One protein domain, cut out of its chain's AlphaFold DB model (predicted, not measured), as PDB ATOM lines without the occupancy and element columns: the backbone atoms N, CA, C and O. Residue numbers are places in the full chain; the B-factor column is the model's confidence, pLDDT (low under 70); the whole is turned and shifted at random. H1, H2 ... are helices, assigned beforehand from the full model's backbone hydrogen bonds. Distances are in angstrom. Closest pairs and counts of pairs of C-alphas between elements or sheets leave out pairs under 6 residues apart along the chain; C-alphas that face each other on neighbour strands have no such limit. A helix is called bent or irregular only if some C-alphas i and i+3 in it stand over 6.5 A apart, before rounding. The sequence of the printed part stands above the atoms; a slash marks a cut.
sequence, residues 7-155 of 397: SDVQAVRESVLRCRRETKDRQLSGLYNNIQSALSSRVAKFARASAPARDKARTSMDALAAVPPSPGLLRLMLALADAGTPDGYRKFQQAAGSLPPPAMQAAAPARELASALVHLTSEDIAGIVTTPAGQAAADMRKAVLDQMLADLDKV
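What this domain is: This is residues 7 to 155 of the 397 residues of an uncharacterized protein of Limnobacter sp (UniProt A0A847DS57). The long bent helix H2 joins the two parts of a rod: its first arm H2a makes a thin helical hairpin with H1 at one end, and its second arm H2b belongs to an up-and-down bundle with H3, H4, H5 and H6a, each running against the one before it in the chain. H6b lengthens the other end, where residues 149 to 155 stick out. The printed part has 149 residues with six named helices, H1 to H6 in order, and is all helix. It is only just loose, close to extended, with a radius of gyration of the C-alphas of 21.6 A and spans of 80 by 24 by 21 A.

Where its parts are: H2, residues 29 to 65, was assigned as one helix by its hydrogen bonds but is bent, with C-alphas 48 and 51 6.8 A apart; its arms are H2a, residues 29 to 48, 27.2 A, and H2b, residues 51 to 65, 21.4 A, at a steep tilt of 40 degrees. H6, residues 122 to 152, likewise one helix by its hydrogen bonds, is bent with C-alphas 139 and 142 7.1 A apart, into H6a, residues 122 to 139, 23.9 A, and H6b, residues 142 to 152, ending at C-alpha 152 (33.837, -46.040, 55.458). H1, residues 7 to 23, 24.4 A, begins at C-alpha 7 (3.127, 1.138, 39.793). H3 is residues 71 to 81, H4 86 to 97 and H5 101 to 117. H2a, H5 and H6a are irregular: C-alphas 40 and 43 are 6.7 A apart, 102 and 105 7.6 A, 128 and 131 6.9 A.

How they stand to each other: H2b touches H5, closest at the C-alphas of Ala 53 and Ala 116, 4.7 A, and H6a, at Arg 58 and Ile 128, 6.3 A. H3 touches residues 129 to 137 of H6a, closest at the C-alphas of Ala 81 and Thr 130, 4.0 A. H3 and H4 form a hairpin, with the C-alphas of Ala 79 and Phe 92 closest at 4.8 A; H4 and H5 form another, at Ala 96 and Ala 107, 6.0 A. H1 and H2a, also a hairpin, touch at a shallow tilt of 8 degrees, opposite ways, closest at the C-alphas of Val 9 and Ala 44, 6.2 A. In H1, H2b, H3 and H4 every O i to N i+4 pair is within hydrogen-bond range; the counts are 14 of 16 in H2a, 8 of 13 in H5, 11 of 14 in H6a and 6 of 7 in H6b.

The domain as a whole: The two C-alphas farthest apart, those of Lys 24 and Asp 153, are 80.4 A apart. The printed part has no cut, its five links are tight, and no printed residue is under 70 in pLDDT.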
ATOM      1  N   SER A   7       3.455   0.079  40.754       82.38
ATOM      2  CA  SER A   7       3.127   1.138  39.793       82.38
ATOM      3  C   SER A   7       2.521   0.609  38.493       82.38
ATOM      4  O   SER A   7       1.555   1.195  38.008       82.38
ATOM      5  N   ASP A   8       3.006  -0.515  37.956       85.12
ATOM      6  CA  ASP A   8       2.447  -1.110  36.729       85.12
ATOM      7  C   ASP A   8       1.017  -1.615  36.959       85.12
ATOM      8  O   ASP A   8       0.121  -1.376  36.146       85.12
ATOM      9  N   VAL A   9       0.766  -2.253  38.109       84.88
ATOM     10  CA  VAL A   9      -0.583  -2.699  38.505       84.88
ATOM     11  C   VAL A   9      -1.540  -1.510  38.597       84.88
ATOM     12  O   VAL A   9      -2.684  -1.593  38.135       84.88
ATOM     13  N   GLN A  10      -1.080  -0.397  39.171       84.50
ATOM     14  CA  GLN A  10      -1.879   0.816  39.298       84.50
ATOM     15  C   GLN A  10      -2.154   1.462  37.929       84.50
ATOM     16  O   GLN A  10      -3.300   1.821  37.651       84.50
ATOM     17  N   ALA A  11      -1.165   1.516  37.033       86.75
ATOM     18  CA  ALA A  11      -1.329   2.035  35.673       86.75
ATOM     19  C   ALA A  11      -2.334   1.208  34.844       86.75
ATOM     20  O   ALA A  11      -3.199   1.755  34.145       86.75
ATOM     21  N   VAL A  12      -2.290  -0.122  34.964       87.00
ATOM     22  CA  VAL A  12      -3.266  -1.014  34.317       87.00
ATOM     23  C   VAL A  12      -4.656  -0.821  34.915       87.00
ATOM     24  O   VAL A  12      -5.639  -0.720  34.178       87.00
ATOM     25  N   ARG A  13      -4.767  -0.693  36.241       86.62
ATOM     26  CA  ARG A  13      -6.042  -0.410  36.913       86.62
ATOM     27  C   ARG A  13      -6.673   0.894  36.422       86.62
ATOM     28  O   ARG A  13      -7.883   0.928  36.189       86.62
ATOM     29  N   GLU A  14      -5.883   1.950  36.258       88.00
ATOM     30  CA  GLU A  14      -6.347   3.238  35.727       88.00
ATOM     31  C   GLU A  14      -6.810   3.133  34.273       88.00
ATOM     32  O   GLU A  14      -7.833   3.716  33.900       88.00
ATOM     33  N   SER A  15      -6.111   2.331  33.470       88.06
ATOM     34  CA  SER A  15      -6.471   2.054  32.077       88.06
ATOM     35  C   SER A  15      -7.789   1.276  31.976       88.06
ATOM     36  O   SER A  15      -8.671   1.650  31.202       88.06
ATOM     37  N   VAL A  16      -7.996   0.268  32.831       86.88
ATOM     38  CA  VAL A  16      -9.263  -0.482  32.931       86.88
ATOM     39  C   VAL A  16     -10.416   0.431  33.370       86.88
ATOM     40  O   VAL A  16     -11.514   0.355  32.815       86.88
ATOM     41  N   LEU A  17     -10.181   1.342  34.323       86.00
ATOM     42  CA  LEU A  17     -11.170   2.347  34.743       86.00
ATOM     43  C   LEU A  17     -11.533   3.324  33.626       86.00
ATOM     44  O   LEU A  17     -12.687   3.740  33.515       86.00
ATOM     45  N   ARG A  18     -10.549   3.732  32.827       87.12
ATOM     46  CA  ARG A  18     -10.757   4.606  31.671       87.12
ATOM     47  C   ARG A  18     -11.598   3.902  30.611       87.12
ATOM     48  O   ARG A  18     -12.661   4.409  30.268       87.12
ATOM     49  N   CYS A  19     -11.216   2.684  30.232       85.88
ATOM     50  CA  CYS A  19     -11.939   1.875  29.252       85.88
ATOM     51  C   CYS A  19     -13.398   1.620  29.670       85.88
ATOM     52  O   CYS A  19     -14.315   1.795  28.866       85.88
ATOM     53  N   ARG A  20     -13.649   1.314  30.954       85.75
ATOM     54  CA  ARG A  20     -15.011   1.178  31.501       85.75
ATOM     55  C   ARG A  20     -15.838   2.459  31.349       85.75
ATOM     56  O   ARG A  20     -17.021   2.390  31.015       85.75
ATOM     57  N   ARG A  21     -15.239   3.622  31.635       85.44
ATOM     58  CA  ARG A  21     -15.912   4.929  31.519       85.44
ATOM     59  C   ARG A  21     -16.262   5.269  30.071       85.44
ATOM     60  O   ARG A  21     -17.304   5.881  29.846       85.44
ATOM     61  N   GLU A  22     -15.416   4.867  29.130       86.44
ATOM     62  CA  GLU A  22     -15.587   5.118  27.695       86.44
ATOM     63  C   GLU A  22     -16.613   4.175  27.053       86.44
ATOM     64  O   GLU A  22     -17.491   4.636  26.331       86.44
ATOM     65  N   THR A  23     -16.563   2.874  27.358       82.69
ATOM     66  CA  THR A  23     -17.462   1.874  26.746       82.69
ATOM     67  C   THR A  23     -18.886   1.899  27.302       82.69
ATOM     68  O   THR A  23     -19.822   1.616  26.561       82.69
ATOM     69  N   LYS A  24     -19.079   2.229  28.592       78.00
ATOM     70  CA  LYS A  24     -20.394   2.285  29.280       78.00
ATOM     71  C   LYS A  24     -21.280   1.033  29.114       78.00
ATOM     72  O   LYS A  24     -22.487   1.095  29.350       78.00
ATOM     73  N   ASP A  25     -20.696  -0.109  28.761       79.69
ATOM     74  CA  ASP A  25     -21.433  -1.343  28.505       79.69
ATOM     75  C   ASP A  25     -21.882  -2.003  29.822       79.69
ATOM     76  O   ASP A  25     -21.071  -2.428  30.656       79.69
ATOM     77  N   ARG A  26     -23.205  -2.091  30.018       74.50
ATOM     78  CA  ARG A  26     -23.819  -2.718  31.197       74.50
ATOM     79  C   ARG A  26     -23.574  -4.226  31.261       74.50
ATOM     80  O   ARG A  26     -23.482  -4.744  32.373       74.50
ATOM     81  N   GLN A  27     -23.439  -4.911  30.124       77.88
ATOM     82  CA  GLN A  27     -23.220  -6.360  30.075       77.88
ATOM     83  C   GLN A  27     -21.804  -6.737  30.545       77.88
ATOM     84  O   GLN A  27     -21.617  -7.779  31.171       77.88
ATOM     85  N   LEU A  28     -20.817  -5.852  30.356       82.19
ATOM     86  CA  LEU A  28     -19.419  -6.069  30.762       82.19
ATOM     87  C   LEU A  28     -19.091  -5.610  32.195       82.19
ATOM     88  O   LEU A  28     -17.998  -5.872  32.700       82.19
ATOM     89  N   SER A  29     -20.023  -4.945  32.887       80.06
ATOM     90  CA  SER A  29     -19.797  -4.359  34.222       80.06
ATOM     91  C   SER A  29     -19.285  -5.380  35.256       80.06
ATOM     92  O   SER A  29     -18.401  -5.066  36.057       80.06
ATOM     93  N   GLY A  30     -19.780  -6.625  35.202       83.81
ATOM     94  CA  GLY A  30     -19.322  -7.716  36.072       83.81
ATOM     95  C   GLY A  30     -17.861  -8.116  35.828       83.81
ATOM     96  O   GLY A  30     -17.101  -8.280  36.781       83.81
ATOM     97  N   LEU A  31     -17.435  -8.194  34.562       84.62
ATOM     98  CA  LEU A  31     -16.049  -8.507  34.192       84.62
ATOM     99  C   LEU A  31     -15.089  -7.400  34.636       84.62
ATOM    100  O   LEU A  31     -14.049  -7.693  35.225       84.62
ATOM    101  N   TYR A  32     -15.464  -6.133  34.445       86.50
ATOM    102  CA  TYR A  32     -14.674  -5.003  34.938       86.50
ATOM    103  C   TYR A  32     -14.496  -5.042  36.457       86.50
ATOM    104  O   TYR A  32     -13.377  -4.879  36.941       86.50
ATOM    105  N   ASN A  33     -15.569  -5.296  37.213       84.56
ATOM    106  CA  ASN A  33     -15.488  -5.407  38.671       84.56
ATOM    107  C   ASN A  33     -14.575  -6.571  39.103       84.56
ATOM    108  O   ASN A  33     -13.781  -6.408  40.030       84.56
ATOM    109  N   ASN A  34     -14.623  -7.711  38.404       86.56
ATOM    110  CA  ASN A  34     -13.746  -8.853  38.672       86.56
ATOM    111  C   ASN A  34     -12.269  -8.528  38.408       86.56
ATOM    112  O   ASN A  34     -11.418  -8.817  39.252       86.56
ATOM    113  N   ILE A  35     -11.959  -7.884  37.277       87.12
ATOM    114  CA  ILE A  35     -10.595  -7.456  36.930       87.12
ATOM    115  C   ILE A  35     -10.085  -6.437  37.952       87.12
ATOM    116  O   ILE A  35      -8.975  -6.572  38.462       87.12
ATOM    117  N   GLN A  36     -10.904  -5.448  38.318       85.56
ATOM    118  CA  GLN A  36     -10.535  -4.467  39.337       85.56
ATOM    119  C   GLN A  36     -10.288  -5.100  40.704       85.56
ATOM    120  O   GLN A  36      -9.310  -4.752  41.368       85.56
ATOM    121  N   SER A  37     -11.146  -6.030  41.122       87.38
ATOM    122  CA  SER A  37     -10.975  -6.779  42.366       87.38
ATOM    123  C   SER A  37      -9.672  -7.582  42.348       87.38
ATOM    124  O   SER A  37      -8.896  -7.526  43.302       87.38
ATOM    125  N   ALA A  38      -9.357  -8.258  41.240       86.75
ATOM    126  CA  ALA A  38      -8.105  -8.997  41.090       86.75
ATOM    127  C   ALA A  38      -6.868  -8.083  41.137       86.75
ATOM    128  O   ALA A  38      -5.926  -8.385  41.872       86.75
ATOM    129  N   LEU A  39      -6.893  -6.958  40.413       87.00
ATOM    130  CA  LEU A  39      -5.795  -5.986  40.370       87.00
ATOM    131  C   LEU A  39      -5.549  -5.345  41.738       87.00
ATOM    132  O   LEU A  39      -4.412  -5.290  42.193       87.00
ATOM    133  N   SER A  40      -6.612  -4.912  42.421       83.69
ATOM    134  CA  SER A  40      -6.524  -4.231  43.724       83.69
ATOM    135  C   SER A  40      -6.188  -5.152  44.899       83.69
ATOM    136  O   SER A  40      -5.717  -4.670  45.925       83.69
ATOM    137  N   SER A  41      -6.416  -6.464  44.770       87.12
ATOM    138  CA  SER A  41      -6.147  -7.430  45.839       87.12
ATOM    139  C   SER A  41      -4.956  -8.329  45.518       87.12
ATOM    140  O   SER A  41      -3.860  -8.107  46.022       87.12
ATOM    141  N   ARG A  42      -5.159  -9.362  44.700       85.06
ATOM    142  CA  ARG A  42      -4.194 -10.440  44.469       85.06
ATOM    143  C   ARG A  42      -2.952  -9.948  43.733       85.06
ATOM    144  O   ARG A  42      -1.847 -10.210  44.198       85.06
ATOM    145  N   VAL A  43      -3.128  -9.212  42.636       85.62
ATOM    146  CA  VAL A  43      -1.999  -8.775  41.798       85.62
ATOM    147  C   VAL A  43      -1.179  -7.695  42.506       85.62
ATOM    148  O   VAL A  43       0.037  -7.829  42.581       85.62
ATOM    149  N   ALA A  44      -1.818  -6.683  43.106       85.19
ATOM    150  CA  ALA A  44      -1.112  -5.658  43.880       85.19
ATOM    151  C   ALA A  44      -0.333  -6.247  45.070       85.19
ATOM    152  O   ALA A  44       0.833  -5.909  45.269       85.19
ATOM    153  N   LYS A  45      -0.938  -7.173  45.835       86.56
ATOM    154  CA  LYS A  45      -0.242  -7.856  46.942       86.56
ATOM    155  C   LYS A  45       0.967  -8.651  46.454       86.56
ATOM    156  O   LYS A  45       2.014  -8.589  47.088       86.56
ATOM    157  N   PHE A  46       0.833  -9.369  45.339       87.19
ATOM    158  CA  PHE A  46       1.944 -10.112  44.747       87.19
ATOM    159  C   PHE A  46       3.062  -9.176  44.271       87.19
ATOM    160  O   PHE A  46       4.212  -9.367  44.653       87.19
ATOM    161  N   ALA A  47       2.728  -8.124  43.514       86.31
ATOM    162  CA  ALA A  47       3.701  -7.156  43.006       86.31
ATOM    163  C   ALA A  47       4.513  -6.520  44.145       86.31
ATOM    164  O   ALA A  47       5.743  -6.478  44.075       86.31
ATOM    165  N   ARG A  48       3.842  -6.132  45.239       88.50
ATOM    166  CA  ARG A  48       4.476  -5.558  46.434       88.50
ATOM    167  C   ARG A  48       5.393  -6.540  47.173       88.50
ATOM    168  O   ARG A  48       6.428  -6.134  47.690       88.50
ATOM    169  N   ALA A  49       5.018  -7.819  47.228       90.06
ATOM    170  CA  ALA A  49       5.796  -8.858  47.906       90.06
ATOM    171  C   ALA A  49       6.963  -9.398  47.059       90.06
ATOM    172  O   ALA A  49       7.921  -9.932  47.618       90.06
ATOM    173  N   SER A  50       6.902  -9.252  45.731       89.12
ATOM    174  CA  SER A  50       7.841  -9.897  44.806       89.12
ATOM    175  C   SER A  50       9.289  -9.415  44.947       89.12
ATOM    176  O   SER A  50      10.199 -10.236  44.979       89.12
ATOM    177  N   ALA A  51       9.529  -8.106  45.090       88.81
ATOM    178  CA  ALA A  51      10.889  -7.575  45.218       88.81
ATOM    179  C   ALA A  51      11.578  -8.006  46.532       88.81
ATOM    180  O   ALA A  51      12.642  -8.619  46.445       88.81
ATOM    181  N   PRO A  52      10.963  -7.835  47.725       92.38
ATOM    182  CA  PRO A  52      11.521  -8.381  48.964       92.38
ATOM    183  C   PRO A  52      11.734  -9.900  48.916       92.38
ATOM    184  O   PRO A  52      12.698 -10.411  49.482       92.38
ATOM    185  N   ALA A  53      10.848 -10.636  48.232       93.94
ATOM    186  CA  ALA A  53      10.991 -12.078  48.068       93.94
ATOM    187  C   ALA A  53      12.201 -12.455  47.200       93.94
ATOM    188  O   ALA A  53      12.888 -13.419  47.531       93.94
ATOM    189  N   ARG A  54      12.506 -11.700  46.132       95.06
ATOM    190  CA  ARG A  54      13.713 -11.922  45.314       95.06
ATOM    191  C   ARG A  54      14.982 -11.751  46.137       95.06
ATOM    192  O   ARG A  54      15.846 -12.623  46.088       95.06
ATOM    193  N   ASP A  55      15.074 -10.667  46.904       94.50
ATOM    194  CA  ASP A  55      16.248 -10.392  47.739       94.50
ATOM    195  C   ASP A  55      16.422 -11.480  48.799       94.50
ATOM    196  O   ASP A  55      17.493 -12.070  48.932       94.50
ATOM    197  N   LYS A  56      15.328 -11.843  49.473       96.12
ATOM    198  CA  LYS A  56      15.311 -12.918  50.465       96.12
ATOM    199  C   LYS A  56      15.707 -14.273  49.879       96.12
ATOM    200  O   LYS A  56      16.446 -15.020  50.521       96.12
ATOM    201  N   ALA A  57      15.230 -14.596  48.677       96.31
ATOM    202  CA  ALA A  57      15.590 -15.828  47.987       96.31
ATOM    203  C   ALA A  57      17.082 -15.857  47.635       96.31
ATOM    204  O   ALA A  57      17.729 -16.865  47.900       96.31
ATOM    205  N   ARG A  58      17.646 -14.747  47.136       97.06
ATOM    206  CA  ARG A  58      19.090 -14.626  46.861       97.06
ATOM    207  C   ARG A  58      19.922 -14.830  48.122       97.06
ATOM    208  O   ARG A  58      20.743 -15.737  48.156       97.06
ATOM    209  N   THR A  59      19.627 -14.094  49.194       97.31
ATOM    210  CA  THR A  59      20.339 -14.242  50.475       97.31
ATOM    211  C   THR A  59      20.236 -15.661  51.034       97.31
ATOM    212  O   THR A  59      21.206 -16.187  51.574       97.31
ATOM    213  N   SER A  60      19.072 -16.303  50.902       97.50
ATOM    214  CA  SER A  60      18.889 -17.683  51.367       97.50
ATOM    215  C   SER A  60      19.687 -18.679  50.524       97.50
ATOM    216  O   SER A  60      20.268 -19.604  51.084       97.50
ATOM    217  N   MET A  61      19.752 -18.487  49.203       97.62
ATOM    218  CA  MET A  61      20.577 -19.308  48.312       97.62
ATOM    219  C   MET A  61      22.073 -19.131  48.591       97.62
ATOM    220  O   MET A  61      22.783 -20.132  48.674       97.62
ATOM    221  N   ASP A  62      22.534 -17.904  48.839       96.19
ATOM    222  CA  ASP A  62      23.924 -17.628  49.229       96.19
ATOM    223  C   ASP A  62      24.269 -18.296  50.570       96.19
ATOM    224  O   ASP A  62      25.312 -18.938  50.715       96.19
ATOM    225  N   ALA A  63      23.361 -18.216  51.548       96.25
ATOM    226  CA  ALA A  63      23.526 -18.879  52.837       96.25
ATOM    227  C   ALA A  63      23.559 -20.408  52.703       96.25
ATOM    228  O   ALA A  63      24.355 -21.060  53.375       96.25
ATOM    229  N   LEU A  64      22.726 -20.987  51.829       96.31
ATOM    230  CA  LEU A  64      22.742 -22.422  51.536       96.31
ATOM    231  C   LEU A  64      24.042 -22.853  50.843       96.31
ATOM    232  O   LEU A  64      24.553 -23.928  51.151       96.31
ATOM    233  N   ALA A  65      24.592 -22.028  49.949       92.81
ATOM    234  CA  ALA A  65      25.859 -22.297  49.269       92.81
ATOM    235  C   ALA A  65      27.070 -22.272  50.221       92.81
ATOM    236  O   ALA A  65      28.063 -22.949  49.968       92.81
ATOM    237  N   ALA A  66      26.980 -21.533  51.330       93.25
ATOM    238  CA  ALA A  66      28.018 -21.482  52.359       93.25
ATOM    239  C   ALA A  66      28.004 -22.685  53.327       93.25
ATOM    240  O   ALA A  66      28.944 -22.853  54.107       93.25
ATOM    241  N   VAL A  67      26.953 -23.515  53.315       94.12
ATOM    242  CA  VAL A  67      26.871 -24.701  54.183       94.12
ATOM    243  C   VAL A  67      27.860 -25.771  53.693       94.12
ATOM    244  O   VAL A  67      27.915 -26.039  52.492       94.12
ATOM    245  N   PRO A  68      28.616 -26.434  54.593       92.69
ATOM    246  CA  PRO A  68      29.539 -27.493  54.197       92.69
ATOM    247  C   PRO A  68      28.857 -28.620  53.396       92.69
ATOM    248  O   PRO A  68      27.759 -29.061  53.768       92.69
ATOM    249  N   PRO A  69      29.509 -29.143  52.338       93.38
ATOM    250  CA  PRO A  69      29.001 -30.271  51.569       93.38
ATOM    251  C   PRO A  69      28.663 -31.472  52.454       93.38
ATOM    252  O   PRO A  69      29.471 -31.935  53.256       93.38
ATOM    253  N   SER A  70      27.455 -32.004  52.291       92.06
ATOM    254  CA  SER A  70      27.005 -33.217  52.971       92.06
ATOM    255  C   SER A  70      25.932 -33.924  52.140       92.06
ATOM    256  O   SER A  70      25.274 -33.276  51.319       92.06
ATOM    257  N   PRO A  71      25.673 -35.226  52.362       90.31
ATOM    258  CA  PRO A  71      24.606 -35.937  51.653       90.31
ATOM    259  C   PRO A  71      23.223 -35.297  51.847       90.31
ATOM    260  O   PRO A  71      22.404 -35.283  50.929       90.31
ATOM    261  N   GLY A  72      22.966 -34.737  53.036       91.12
ATOM    262  CA  GLY A  72      21.724 -34.024  53.339       91.12
ATOM    263  C   GLY A  72      21.588 -32.715  52.559       91.12
ATOM    264  O   GLY A  72      20.524 -32.449  52.001       91.12
ATOM    265  N   LEU A  73      22.669 -31.931  52.466       94.25
ATOM    266  CA  LEU A  73      22.684 -30.696  51.679       94.25
ATOM    267  C   LEU A  73      22.560 -30.978  50.177       94.25
ATOM    268  O   LEU A  73      21.772 -30.322  49.503       94.25
ATOM    269  N   LEU A  74      23.266 -31.989  49.662       94.19
ATOM    270  CA  LEU A  74      23.167 -32.391  48.258       94.19
ATOM    271  C   LEU A  74      21.729 -32.780  47.893       94.19
ATOM    272  O   LEU A  74      21.198 -32.319  46.885       94.19
ATOM    273  N   ARG A  75      21.063 -33.571  48.745       92.69
ATOM    274  CA  ARG A  75      19.646 -33.922  48.571       92.69
ATOM    275  C   ARG A  75      18.745 -32.684  48.543       92.69
ATOM    276  O   ARG A  75      17.823 -32.628  47.732       92.69
ATOM    277  N   LEU A  76      18.996 -31.708  49.416       94.62
ATOM    278  CA  LEU A  76      18.247 -30.451  49.445       94.62
ATOM    279  C   LEU A  76      18.438 -29.647  48.150       94.62
ATOM    280  O   LEU A  76      17.450 -29.198  47.573       94.62
ATOM    281  N   MET A  77      19.678 -29.506  47.674       95.69
ATOM    282  CA  MET A  77      19.997 -28.759  46.451       95.69
ATOM    283  C   MET A  77      19.414 -29.416  45.197       95.69
ATOM    284  O   MET A  77      18.850 -28.726  44.352       95.69
ATOM    285  N   LEU A  78      19.453 -30.749  45.104       93.75
ATOM    286  CA  LEU A  78      18.792 -31.483  44.020       93.75
ATOM    287  C   LEU A  78      17.273 -31.269  44.031       93.75
ATOM    288  O   LEU A  78      16.677 -31.055  42.983       93.75
ATOM    289  N   ALA A  79      16.641 -31.256  45.208       93.25
ATOM    290  CA  ALA A  79      15.212 -30.965  45.307       93.25
ATOM    291  C   ALA A  79      14.878 -29.506  44.936       93.25
ATOM    292  O   ALA A  79      13.830 -29.245  44.345       93.25
ATOM    293  N   LEU A  80      15.768 -28.559  45.253       95.38
ATOM    294  CA  LEU A  80      15.641 -27.156  44.851       95.38
ATOM    295  C   LEU A  80      15.804 -26.952  43.342       95.38
ATOM    296  O   LEU A  80      15.121 -26.094  42.784       95.38
ATOM    297  N   ALA A  81      16.632 -27.757  42.674       95.12
ATOM    298  CA  ALA A  81      16.768 -27.732  41.219       95.12
ATOM    299  C   ALA A  81      15.440 -28.042  40.494       95.12
ATOM    300  O   ALA A  81      15.210 -27.541  39.397       95.12
ATOM    301  N   ASP A  82      14.524 -28.768  41.145       91.69
ATOM    302  CA  ASP A  82      13.196 -29.097  40.613       91.69
ATOM    303  C   ASP A  82      12.067 -28.183  41.145       91.69
ATOM    304  O   ASP A  82      10.905 -28.311  40.735       91.69
ATOM    305  N   ALA A  83      12.366 -27.251  42.063       91.50
ATOM    306  CA  ALA A  83      11.364 -26.510  42.843       91.50
ATOM    307  C   ALA A  83      10.465 -25.560  42.028       91.50
ATOM    308  O   ALA A  83       9.466 -25.070  42.551       91.50
ATOM    309  N   GLY A  84      10.767 -25.338  40.744       87.06
ATOM    310  CA  GLY A  84       9.898 -24.610  39.811       87.06
ATOM    311  C   GLY A  84       8.582 -25.326  39.477       87.06
ATOM    312  O   GLY A  84       7.705 -24.735  38.850       87.06
ATOM    313  N   THR A  85       8.421 -26.584  39.895       88.25
ATOM    314  CA  THR A  85       7.202 -27.383  39.702       88.25
ATOM    315  C   THR A  85       6.509 -27.682  41.038       88.25
ATOM    316  O   THR A  85       7.181 -27.753  42.069       88.25
ATOM    317  N   PRO A  86       5.181 -27.931  41.066       87.25
ATOM    318  CA  PRO A  86       4.483 -28.320  42.297       87.25
ATOM    319  C   PRO A  86       5.073 -29.571  42.963       87.25
ATOM    320  O   PRO A  86       5.139 -29.662  44.190       87.25
ATOM    321  N   ASP A  87       5.522 -30.533  42.161       88.00
ATOM    322  CA  ASP A  87       6.103 -31.782  42.649       88.00
ATOM    323  C   ASP A  87       7.500 -31.563  43.226       88.00
ATOM    324  O   ASP A  87       7.786 -32.028  44.331       88.00
ATOM    325  N   GLY A  88       8.346 -30.803  42.529       88.31
ATOM    326  CA  GLY A  88       9.663 -30.437  43.037       88.31
ATOM    327  C   GLY A  88       9.585 -29.572  44.292       88.31
ATOM    328  O   GLY A  88      10.309 -29.826  45.251       88.31
ATOM    329  N   TYR A  89       8.630 -28.639  44.369       90.62
ATOM    330  CA  TYR A  89       8.407 -27.843  45.579       90.62
ATOM    331  C   TYR A  89       8.033 -28.719  46.785       90.62
ATOM    332  O   TYR A  89       8.564 -28.529  47.882       90.62
ATOM    333  N   ARG A  90       7.187 -29.744  46.592       91.44
ATOM    334  CA  ARG A  90       6.878 -30.730  47.645       91.44
ATOM    335  C   ARG A  90       8.112 -31.530  48.067       91.44
ATOM    336  O   ARG A  90       8.330 -31.706  49.266       91.44
ATOM    337  N   LYS A  91       8.935 -31.987  47.114       90.25
ATOM    338  CA  LYS A  91      10.201 -32.686  47.414       90.25
ATOM    339  C   LYS A  91      11.154 -31.801  48.216       90.25
ATOM    340  O   LYS A  91      11.740 -32.266  49.191       90.25
ATOM    341  N   PHE A  92      11.266 -30.529  47.847       93.50
ATOM    342  CA  PHE A  92      12.060 -29.546  48.574       93.50
ATOM    343  C   PHE A  92      11.575 -29.387  50.020       93.50
ATOM    344  O   PHE A  92      12.382 -29.504  50.941       93.50
ATOM    345  N   GLN A  93      10.269 -29.204  50.246       92.38
ATOM    346  CA  GLN A  93       9.722 -29.092  51.603       92.38
ATOM    347  C   GLN A  93      10.014 -30.336  52.453       92.38
ATOM    348  O   GLN A  93      10.385 -30.218  53.621       92.38
ATOM    349  N   GLN A  94       9.895 -31.529  51.865       90.75
ATOM    350  CA  GLN A  94      10.237 -32.782  52.543       90.75
ATOM    351  C   GLN A  94      11.729 -32.859  52.883       90.75
ATOM    352  O   GLN A  94      12.078 -33.212  54.009       90.75
ATOM    353  N   ALA A  95      12.612 -32.510  51.943       90.88
ATOM    354  CA  ALA A  95      14.057 -32.502  52.165       90.88
ATOM    355  C   ALA A  95      14.456 -31.496  53.257       90.88
ATOM    356  O   ALA A  95      15.182 -31.855  54.180       90.88
ATOM    357  N   ALA A  96      13.913 -30.278  53.218       92.06
ATOM    358  CA  ALA A  96      14.153 -29.245  54.224       92.06
ATOM    359  C   ALA A  96      13.646 -29.644  55.625       92.06
ATOM    360  O   ALA A  96      14.255 -29.290  56.633       92.06
ATOM    361  N   GLY A  97      12.542 -30.397  55.696       89.69
ATOM    362  CA  GLY A  97      11.969 -30.895  56.949       89.69
ATOM    363  C   GLY A  97      12.671 -32.122  57.543       89.69
ATOM    364  O   GLY A  97      12.395 -32.471  58.686       89.69
ATOM    365  N   SER A  98      13.566 -32.774  56.793       87.50
ATOM    366  CA  SER A  98      14.225 -34.033  57.183       87.50
ATOM    367  C   SER A  98      15.754 -33.955  57.127       87.50
ATOM    368  O   SER A  98      16.433 -34.961  56.911       87.50
ATOM    369  N   LEU A  99      16.314 -32.759  57.329       89.75
ATOM    370  CA  LEU A  99      17.760 -32.558  57.307       89.75
ATOM    371  C   LEU A  99      18.440 -33.308  58.468       89.75
ATOM    372  O   LEU A  99      18.065 -33.117  59.627       89.75
ATOM    373  N   PRO A 100      19.453 -34.148  58.189       85.88
ATOM    374  CA  PRO A 100      20.223 -34.809  59.236       85.88
ATOM    375  C   PRO A 100      21.124 -33.800  59.974       85.88
ATOM    376  O   PRO A 100      21.412 -32.734  59.423       85.88
ATOM    377  N   PRO A 101      21.649 -34.132  61.174       85.69
ATOM    378  CA  PRO A 101      22.468 -33.219  61.980       85.69
ATOM    379  C   PRO A 101      23.592 -32.486  61.221       85.69
ATOM    380  O   PRO A 101      23.696 -31.272  61.393       85.69
ATOM    381  N   PRO A 102      24.364 -33.134  60.318       82.69
ATOM    382  CA  PRO A 102      25.409 -32.453  59.545       82.69
ATOM    383  C   PRO A 102      24.893 -31.358  58.597       82.69
ATOM    384  O   PRO A 102      25.648 -30.471  58.221       82.69
ATOM    385  N   ALA A 103      23.616 -31.409  58.213       88.25
ATOM    386  CA  ALA A 103      22.983 -30.461  57.297       88.25
ATOM    387  C   ALA A 103      22.002 -29.507  58.003       88.25
ATOM    388  O   ALA A 103      21.374 -28.683  57.345       88.25
ATOM    389  N   MET A 104      21.857 -29.575  59.332       91.81
ATOM    390  CA  MET A 104      20.870 -28.772  60.072       91.81
ATOM    391  C   MET A 104      21.084 -27.259  59.946       91.81
ATOM    392  O   MET A 104      20.124 -26.497  60.051       91.81
ATOM    393  N   GLN A 105      22.311 -26.812  59.664       91.81
ATOM    394  CA  GLN A 105      22.614 -25.402  59.390       91.81
ATOM    395  C   GLN A 105      21.866 -24.874  58.151       91.81
ATOM    396  O   GLN A 105      21.537 -23.692  58.092       91.81
ATOM    397  N   ALA A 106      21.501 -25.751  57.209       94.12
ATOM    398  CA  ALA A 106      20.695 -25.402  56.044       94.12
ATOM    399  C   ALA A 106      19.196 -25.228  56.363       94.12
ATOM    400  O   ALA A 106      18.451 -24.705  55.536       94.12
ATOM    401  N   ALA A 107      18.719 -25.630  57.548       93.50
ATOM    402  CA  ALA A 107      17.288 -25.641  57.857       93.50
ATOM    403  C   ALA A 107      16.675 -24.235  57.916       93.50
ATOM    404  O   ALA A 107      15.581 -24.017  57.395       93.50
ATOM    405  N   ALA A 108      17.363 -23.279  58.546       94.06
ATOM    406  CA  ALA A 108      16.906 -21.893  58.617       94.06
ATOM    407  C   ALA A 108      16.821 -21.240  57.223       94.06
ATOM    408  O   ALA A 108      15.718 -20.838  56.845       94.06
ATOM    409  N   PRO A 109      17.897 -21.205  56.409       95.88
ATOM    410  CA  PRO A 109      17.814 -20.603  55.081       95.88
ATOM    411  C   PRO A 109      16.859 -21.362  54.145       95.88
ATOM    412  O   PRO A 109      16.172 -20.728  53.351       95.88
ATOM    413  N   ALA A 110      16.698 -22.685  54.284       95.75
ATOM    414  CA  ALA A 110      15.679 -23.424  53.534       95.75
ATOM    415  C   ALA A 110      14.245 -22.975  53.882       95.75
ATOM    416  O   ALA A 110      13.413 -22.824  52.991       95.75
ATOM    417  N   ARG A 111      13.931 -22.719  55.159       94.56
ATOM    418  CA  ARG A 111      12.609 -22.194  55.558       94.56
ATOM    419  C   ARG A 111      12.374 -20.783  55.029       94.56
ATOM    420  O   ARG A 111      11.285 -20.489  54.534       94.56
ATOM    421  N   GLU A 112      13.389 -19.927  55.109       94.81
ATOM    422  CA  GLU A 112      13.306 -18.563  54.582       94.81
ATOM    423  C   GLU A 112      13.080 -18.574  53.065       94.81
ATOM    424  O   GLU A 112      12.181 -17.883  52.574       94.81
ATOM    425  N   LEU A 113      13.789 -19.443  52.340       96.00
ATOM    426  CA  LEU A 113      13.599 -19.657  50.909       96.00
ATOM    427  C   LEU A 113      12.192 -20.176  50.583       96.00
ATOM    428  O   LEU A 113      11.541 -19.646  49.684       96.00
ATOM    429  N   ALA A 114      11.676 -21.146  51.347       93.94
ATOM    430  CA  ALA A 114      10.315 -21.660  51.175       93.94
ATOM    431  C   ALA A 114       9.258 -20.549  51.280       93.94
ATOM    432  O   ALA A 114       8.319 -20.508  50.489       93.94
ATOM    433  N   SER A 115       9.434 -19.618  52.225       93.12
ATOM    434  CA  SER A 115       8.529 -18.472  52.375       93.12
ATOM    435  C   SER A 115       8.616 -17.481  51.206       93.12
ATOM    436  O   SER A 115       7.607 -16.886  50.832       93.12
ATOM    437  N   ALA A 116       9.800 -17.322  50.608       94.06
ATOM    438  CA  ALA A 116      10.015 -16.421  49.480       94.06
ATOM    439  C   ALA A 116       9.420 -16.979  48.178       94.06
ATOM    440  O   ALA A 116       8.796 -16.231  47.428       94.06
ATOM    441  N   LEU A 117       9.549 -18.291  47.940       92.56
ATOM    442  CA  LEU A 117       9.119 -18.963  46.704       92.56
ATOM    443  C   LEU A 117       7.648 -18.698  46.331       92.56
ATOM    444  O   LEU A 117       7.330 -18.573  45.153       92.56
ATOM    445  N   VAL A 118       6.757 -18.540  47.316       90.06
ATOM    446  CA  VAL A 118       5.317 -18.272  47.101       90.06
ATOM    447  C   VAL A 118       5.056 -16.910  46.432       90.06
ATOM    448  O   VAL A 118       3.988 -16.682  45.859       90.06
ATOM    449  N   HIS A 119       6.026 -15.999  46.485       91.25
ATOM    450  CA  HIS A 119       5.942 -14.640  45.945       91.25
ATOM    451  C   HIS A 119       6.840 -14.416  44.720       91.25
ATOM    452  O   HIS A 119       7.040 -13.272  44.309       91.25
ATOM    453  N   LEU A 120       7.368 -15.490  44.131       90.56
ATOM    454  CA  LEU A 120       8.220 -15.440  42.947       90.56
ATOM    455  C   LEU A 120       7.482 -15.927  41.698       90.56
ATOM    456  O   LEU A 120       6.571 -16.753  41.761       90.56
ATOM    457  N   THR A 121       7.879 -15.395  40.544       88.94
ATOM    458  CA  THR A 121       7.445 -15.912  39.240       88.94
ATOM    459  C   THR A 121       8.233 -17.170  38.870       88.94
ATOM    460  O   THR A 121       9.289 -17.434  39.439       88.94
ATOM    461  N   SER A 122       7.769 -17.939  37.884       87.56
ATOM    462  CA  SER A 122       8.524 -19.096  37.380       87.56
ATOM    463  C   SER A 122       9.901 -18.708  36.827       87.56
ATOM    464  O   SER A 122      10.855 -19.451  37.024       87.56
ATOM    465  N   GLU A 123      10.022 -17.540  36.189       89.12
ATOM    466  CA  GLU A 123      11.297 -17.001  35.688       89.12
ATOM    467  C   GLU A 123      12.235 -16.617  36.845       89.12
ATOM    468  O   GLU A 123      13.417 -16.956  36.819       89.12
ATOM    469  N   ASP A 124      11.700 -15.991  37.902       92.69
ATOM    470  CA  ASP A 124      12.462 -15.679  39.119       92.69
ATOM    471  C   ASP A 124      12.950 -16.959  39.815       92.69
ATOM    472  O   ASP A 124      14.117 -17.053  40.190       92.69
ATOM    473  N   ILE A 125      12.076 -17.962  39.966       93.75
ATOM    474  CA  ILE A 125      12.433 -19.263  40.551       93.75
ATOM    475  C   ILE A 125      13.512 -19.937  39.703       93.75
ATOM    476  O   ILE A 125      14.476 -20.463  40.261       93.75
ATOM    477  N   ALA A 126      13.395 -19.868  38.374       93.88
ATOM    478  CA  ALA A 126      14.383 -20.436  37.470       93.88
ATOM    479  C   ALA A 126      15.771 -19.799  37.658       93.88
ATOM    480  O   ALA A 126      16.758 -20.492  37.915       93.88
ATOM    481  N   GLY A 127      15.833 -18.467  37.582       94.88
ATOM    482  CA  GLY A 127      17.089 -17.718  37.617       94.88
ATOM    483  C   GLY A 127      17.734 -17.607  39.000       94.88
ATOM    484  O   GLY A 127      18.957 -17.552  39.090       94.88
ATOM    485  N   ILE A 128      16.942 -17.569  40.077       96.50
ATOM    486  CA  ILE A 128      17.447 -17.370  41.447       96.50
ATOM    487  C   ILE A 128      17.648 -18.702  42.172       96.50
ATOM    488  O   ILE A 128      18.564 -18.813  42.981       96.50
ATOM    489  N   VAL A 129      16.799 -19.700  41.914       96.75
ATOM    490  CA  VAL A 129      16.737 -20.915  42.737       96.75
ATOM    491  C   VAL A 129      17.146 -22.150  41.952       96.75
ATOM    492  O   VAL A 129      18.160 -22.751  42.288       96.75
ATOM    493  N   THR A 130      16.406 -22.539  40.911       96.31
ATOM    494  CA  THR A 130      16.606 -23.864  40.297       96.31
ATOM    495  C   THR A 130      17.954 -23.975  39.596       96.31
ATOM    496  O   THR A 130      18.660 -24.964  39.793       96.31
ATOM    497  N   THR A 131      18.350 -22.969  38.805       95.69
ATOM    498  CA  THR A 131      19.633 -22.997  38.088       95.69
ATOM    499  C   THR A 131      20.826 -22.933  39.053       95.69
ATOM    500  O   THR A 131      21.684 -23.814  38.960       95.69
ATOM    501  N   PRO A 132      20.885 -22.001  40.029       96.56
ATOM    502  CA  PRO A 132      21.968 -21.995  41.017       96.56
ATOM    503  C   PRO A 132      22.008 -23.250  41.898       96.56
ATOM    504  O   PRO A 132      23.092 -23.759  42.171       96.56
ATOM    505  N   ALA A 133      20.855 -23.796  42.304       96.50
ATOM    506  CA  ALA A 133      20.802 -25.032  43.089       96.50
ATOM    507  C   ALA A 133      21.326 -26.240  42.298       96.50
ATOM    508  O   ALA A 133      22.075 -27.051  42.844       96.50
ATOM    509  N   GLY A 134      20.976 -26.339  41.011       95.06
ATOM    510  CA  GLY A 134      21.493 -27.378  40.120       95.06
ATOM    511  C   GLY A 134      23.013 -27.305  39.964       95.06
ATOM    512  O   GLY A 134      23.685 -28.333  40.059       95.06
ATOM    513  N   GLN A 135      23.560 -26.096  39.807       95.75
ATOM    514  CA  GLN A 135      25.007 -25.880  39.743       95.75
ATOM    515  C   GLN A 135      25.689 -26.255  41.066       95.75
ATOM    516  O   GLN A 135      26.615 -27.062  41.067       95.75
ATOM    517  N   ALA A 136      25.177 -25.767  42.201       95.44
ATOM    518  CA  ALA A 136      25.720 -26.091  43.520       95.44
ATOM    519  C   ALA A 136      25.691 -27.603  43.805       95.44
ATOM    520  O   ALA A 136      26.655 -28.156  44.337       95.44
ATOM    521  N   ALA A 137      24.605 -28.290  43.427       94.69
ATOM    522  CA  ALA A 137      24.499 -29.741  43.543       94.69
ATOM    523  C   ALA A 137      25.561 -30.461  42.699       94.69
ATOM    524  O   ALA A 137      26.182 -31.405  43.187       94.69
ATOM    525  N   ALA A 138      25.784 -30.018  41.457       94.00
ATOM    526  CA  ALA A 138      26.810 -30.580  40.582       94.00
ATOM    527  C   ALA A 138      28.221 -30.376  41.158       94.00
ATOM    528  O   ALA A 138      28.991 -31.336  41.233       94.00
ATOM    529  N   ASP A 139      28.520 -29.169  41.641       94.44
ATOM    530  CA  ASP A 139      29.833 -28.799  42.173       94.44
ATOM    531  C   ASP A 139      30.180 -29.579  43.454       94.44
ATOM    532  O   ASP A 139      31.312 -30.038  43.624       94.44
ATOM    533  N   MET A 140      29.206 -29.802  44.348       95.06
ATOM    534  CA  MET A 140      29.451 -30.519  45.607       95.06
ATOM    535  C   MET A 140      29.392 -32.049  45.485       95.06
ATOM    536  O   MET A 140      29.863 -32.747  46.388       95.06
ATOM    537  N   ARG A 141      28.831 -32.595  44.394       93.38
ATOM    538  CA  ARG A 141      28.556 -34.038  44.242       93.38
ATOM    539  C   ARG A 141      29.790 -34.899  44.475       93.38
ATOM    540  O   ARG A 141      29.738 -35.854  45.250       93.38
ATOM    541  N   LYS A 142      30.906 -34.532  43.840       92.94
ATOM    542  CA  LYS A 142      32.176 -35.256  43.958       92.94
ATOM    543  C   LYS A 142      32.713 -35.223  45.388       92.94
ATOM    544  O   LYS A 142      33.073 -36.267  45.913       92.94
ATOM    545  N   ALA A 143      32.719 -34.054  46.026       93.75
ATOM    546  CA  ALA A 143      33.205 -33.909  47.396       93.75
ATOM    547  C   ALA A 143      32.381 -34.745  48.389       93.75
ATOM    548  O   ALA A 143      32.944 -35.396  49.265       93.75
ATOM    549  N   VAL A 144      31.053 -34.780  48.224       94.19
ATOM    550  CA  VAL A 144      30.169 -35.612  49.053       94.19
ATOM    551  C   VAL A 144      30.440 -37.101  48.832       94.19
ATOM    552  O   VAL A 144      30.531 -37.848  49.805       94.19
ATOM    553  N   LEU A 145      30.592 -37.535  47.577       93.81
ATOM    554  CA  LEU A 145      30.912 -38.924  47.244       93.81
ATOM    555  C   LEU A 145      32.260 -39.351  47.844       93.81
ATOM    556  O   LEU A 145      32.334 -40.378  48.518       93.81
ATOM    557  N   ASP A 146      33.302 -38.546  47.631       94.19
ATOM    558  CA  ASP A 146      34.656 -38.813  48.115       94.19
ATOM    559  C   ASP A 146      34.686 -38.841  49.659       94.19
ATOM    560  O   ASP A 146      35.300 -39.732  50.249       94.19
ATOM    561  N   GLN A 147      33.944 -37.949  50.330       92.88
ATOM    562  CA  GLN A 147      33.812 -37.957  51.792       92.88
ATOM    563  C   GLN A 147      33.085 -39.205  52.308       92.88
ATOM    564  O   GLN A 147      33.535 -39.813  53.277       92.88
ATOM    565  N   MET A 148      31.988 -39.617  51.662       93.00
ATOM    566  CA  MET A 148      31.268 -40.836  52.047       93.00
ATOM    567  C   MET A 148      32.144 -42.081  51.918       93.00
ATOM    568  O   MET A 148      32.059 -42.964  52.766       93.00
ATOM    569  N   LEU A 149      32.984 -42.151  50.881       94.25
ATOM    570  CA  LEU A 149      33.954 -43.233  50.716       94.25
ATOM    571  C   LEU A 149      35.015 -43.202  51.822       94.25
ATOM    572  O   LEU A 149      35.273 -44.236  52.429       94.25
ATOM    573  N   ALA A 150      35.567 -42.028  52.135       93.81
ATOM    574  CA  ALA A 150      36.554 -41.871  53.204       93.81
ATOM    575  C   ALA A 150      35.988 -42.188  54.603       93.81
ATOM    576  O   ALA A 150      36.706 -42.669  55.479       93.81
ATOM    577  N   ASP A 151      34.700 -41.935  54.841       92.44
ATOM    578  CA  ASP A 151      34.057 -42.237  56.123       92.44
ATOM    579  C   ASP A 151      33.852 -43.744  56.356       92.44
ATOM    580  O   ASP A 151      33.732 -44.161  57.510       92.44
ATOM    581  N   LEU A 152      33.881 -44.579  55.307       95.06
ATOM    582  CA  LEU A 152      33.837 -46.040  55.458       95.06
ATOM    583  C   LEU A 152      35.048 -46.568  56.236       95.06
ATOM    584  O   LEU A 152      34.908 -47.485  57.049       95.06
ATOM    585  N   ASP A 153      36.216 -45.954  56.052       92.12
ATOM    586  CA  ASP A 153      37.445 -46.347  56.749       92.12
ATOM    587  C   ASP A 153      37.405 -46.006  58.244       92.12
ATOM    588  O   ASP A 153      38.101 -46.624  59.048       92.12
ATOM    589  N   LYS A 154      36.536 -45.071  58.645       93.69
ATOM    590  CA  LYS A 154      36.330 -44.686  60.050       93.69
ATOM    591  C   LYS A 154      35.365 -45.611  60.787       93.69
ATOM    592  O   LYS A 154      35.192 -45.461  61.997       93.69
ATOM    593  N   VAL A 155      34.709 -46.536  60.085       95.00
ATOM    594  CA  VAL A 155      33.820 -47.507  60.726       95.00
ATOM    595  C   VAL A 155      34.648 -48.411  61.651       95.00
ATOM    596  O   VAL A 155      35.635 -48.988  61.178       95.00
TER     597      VAL A 155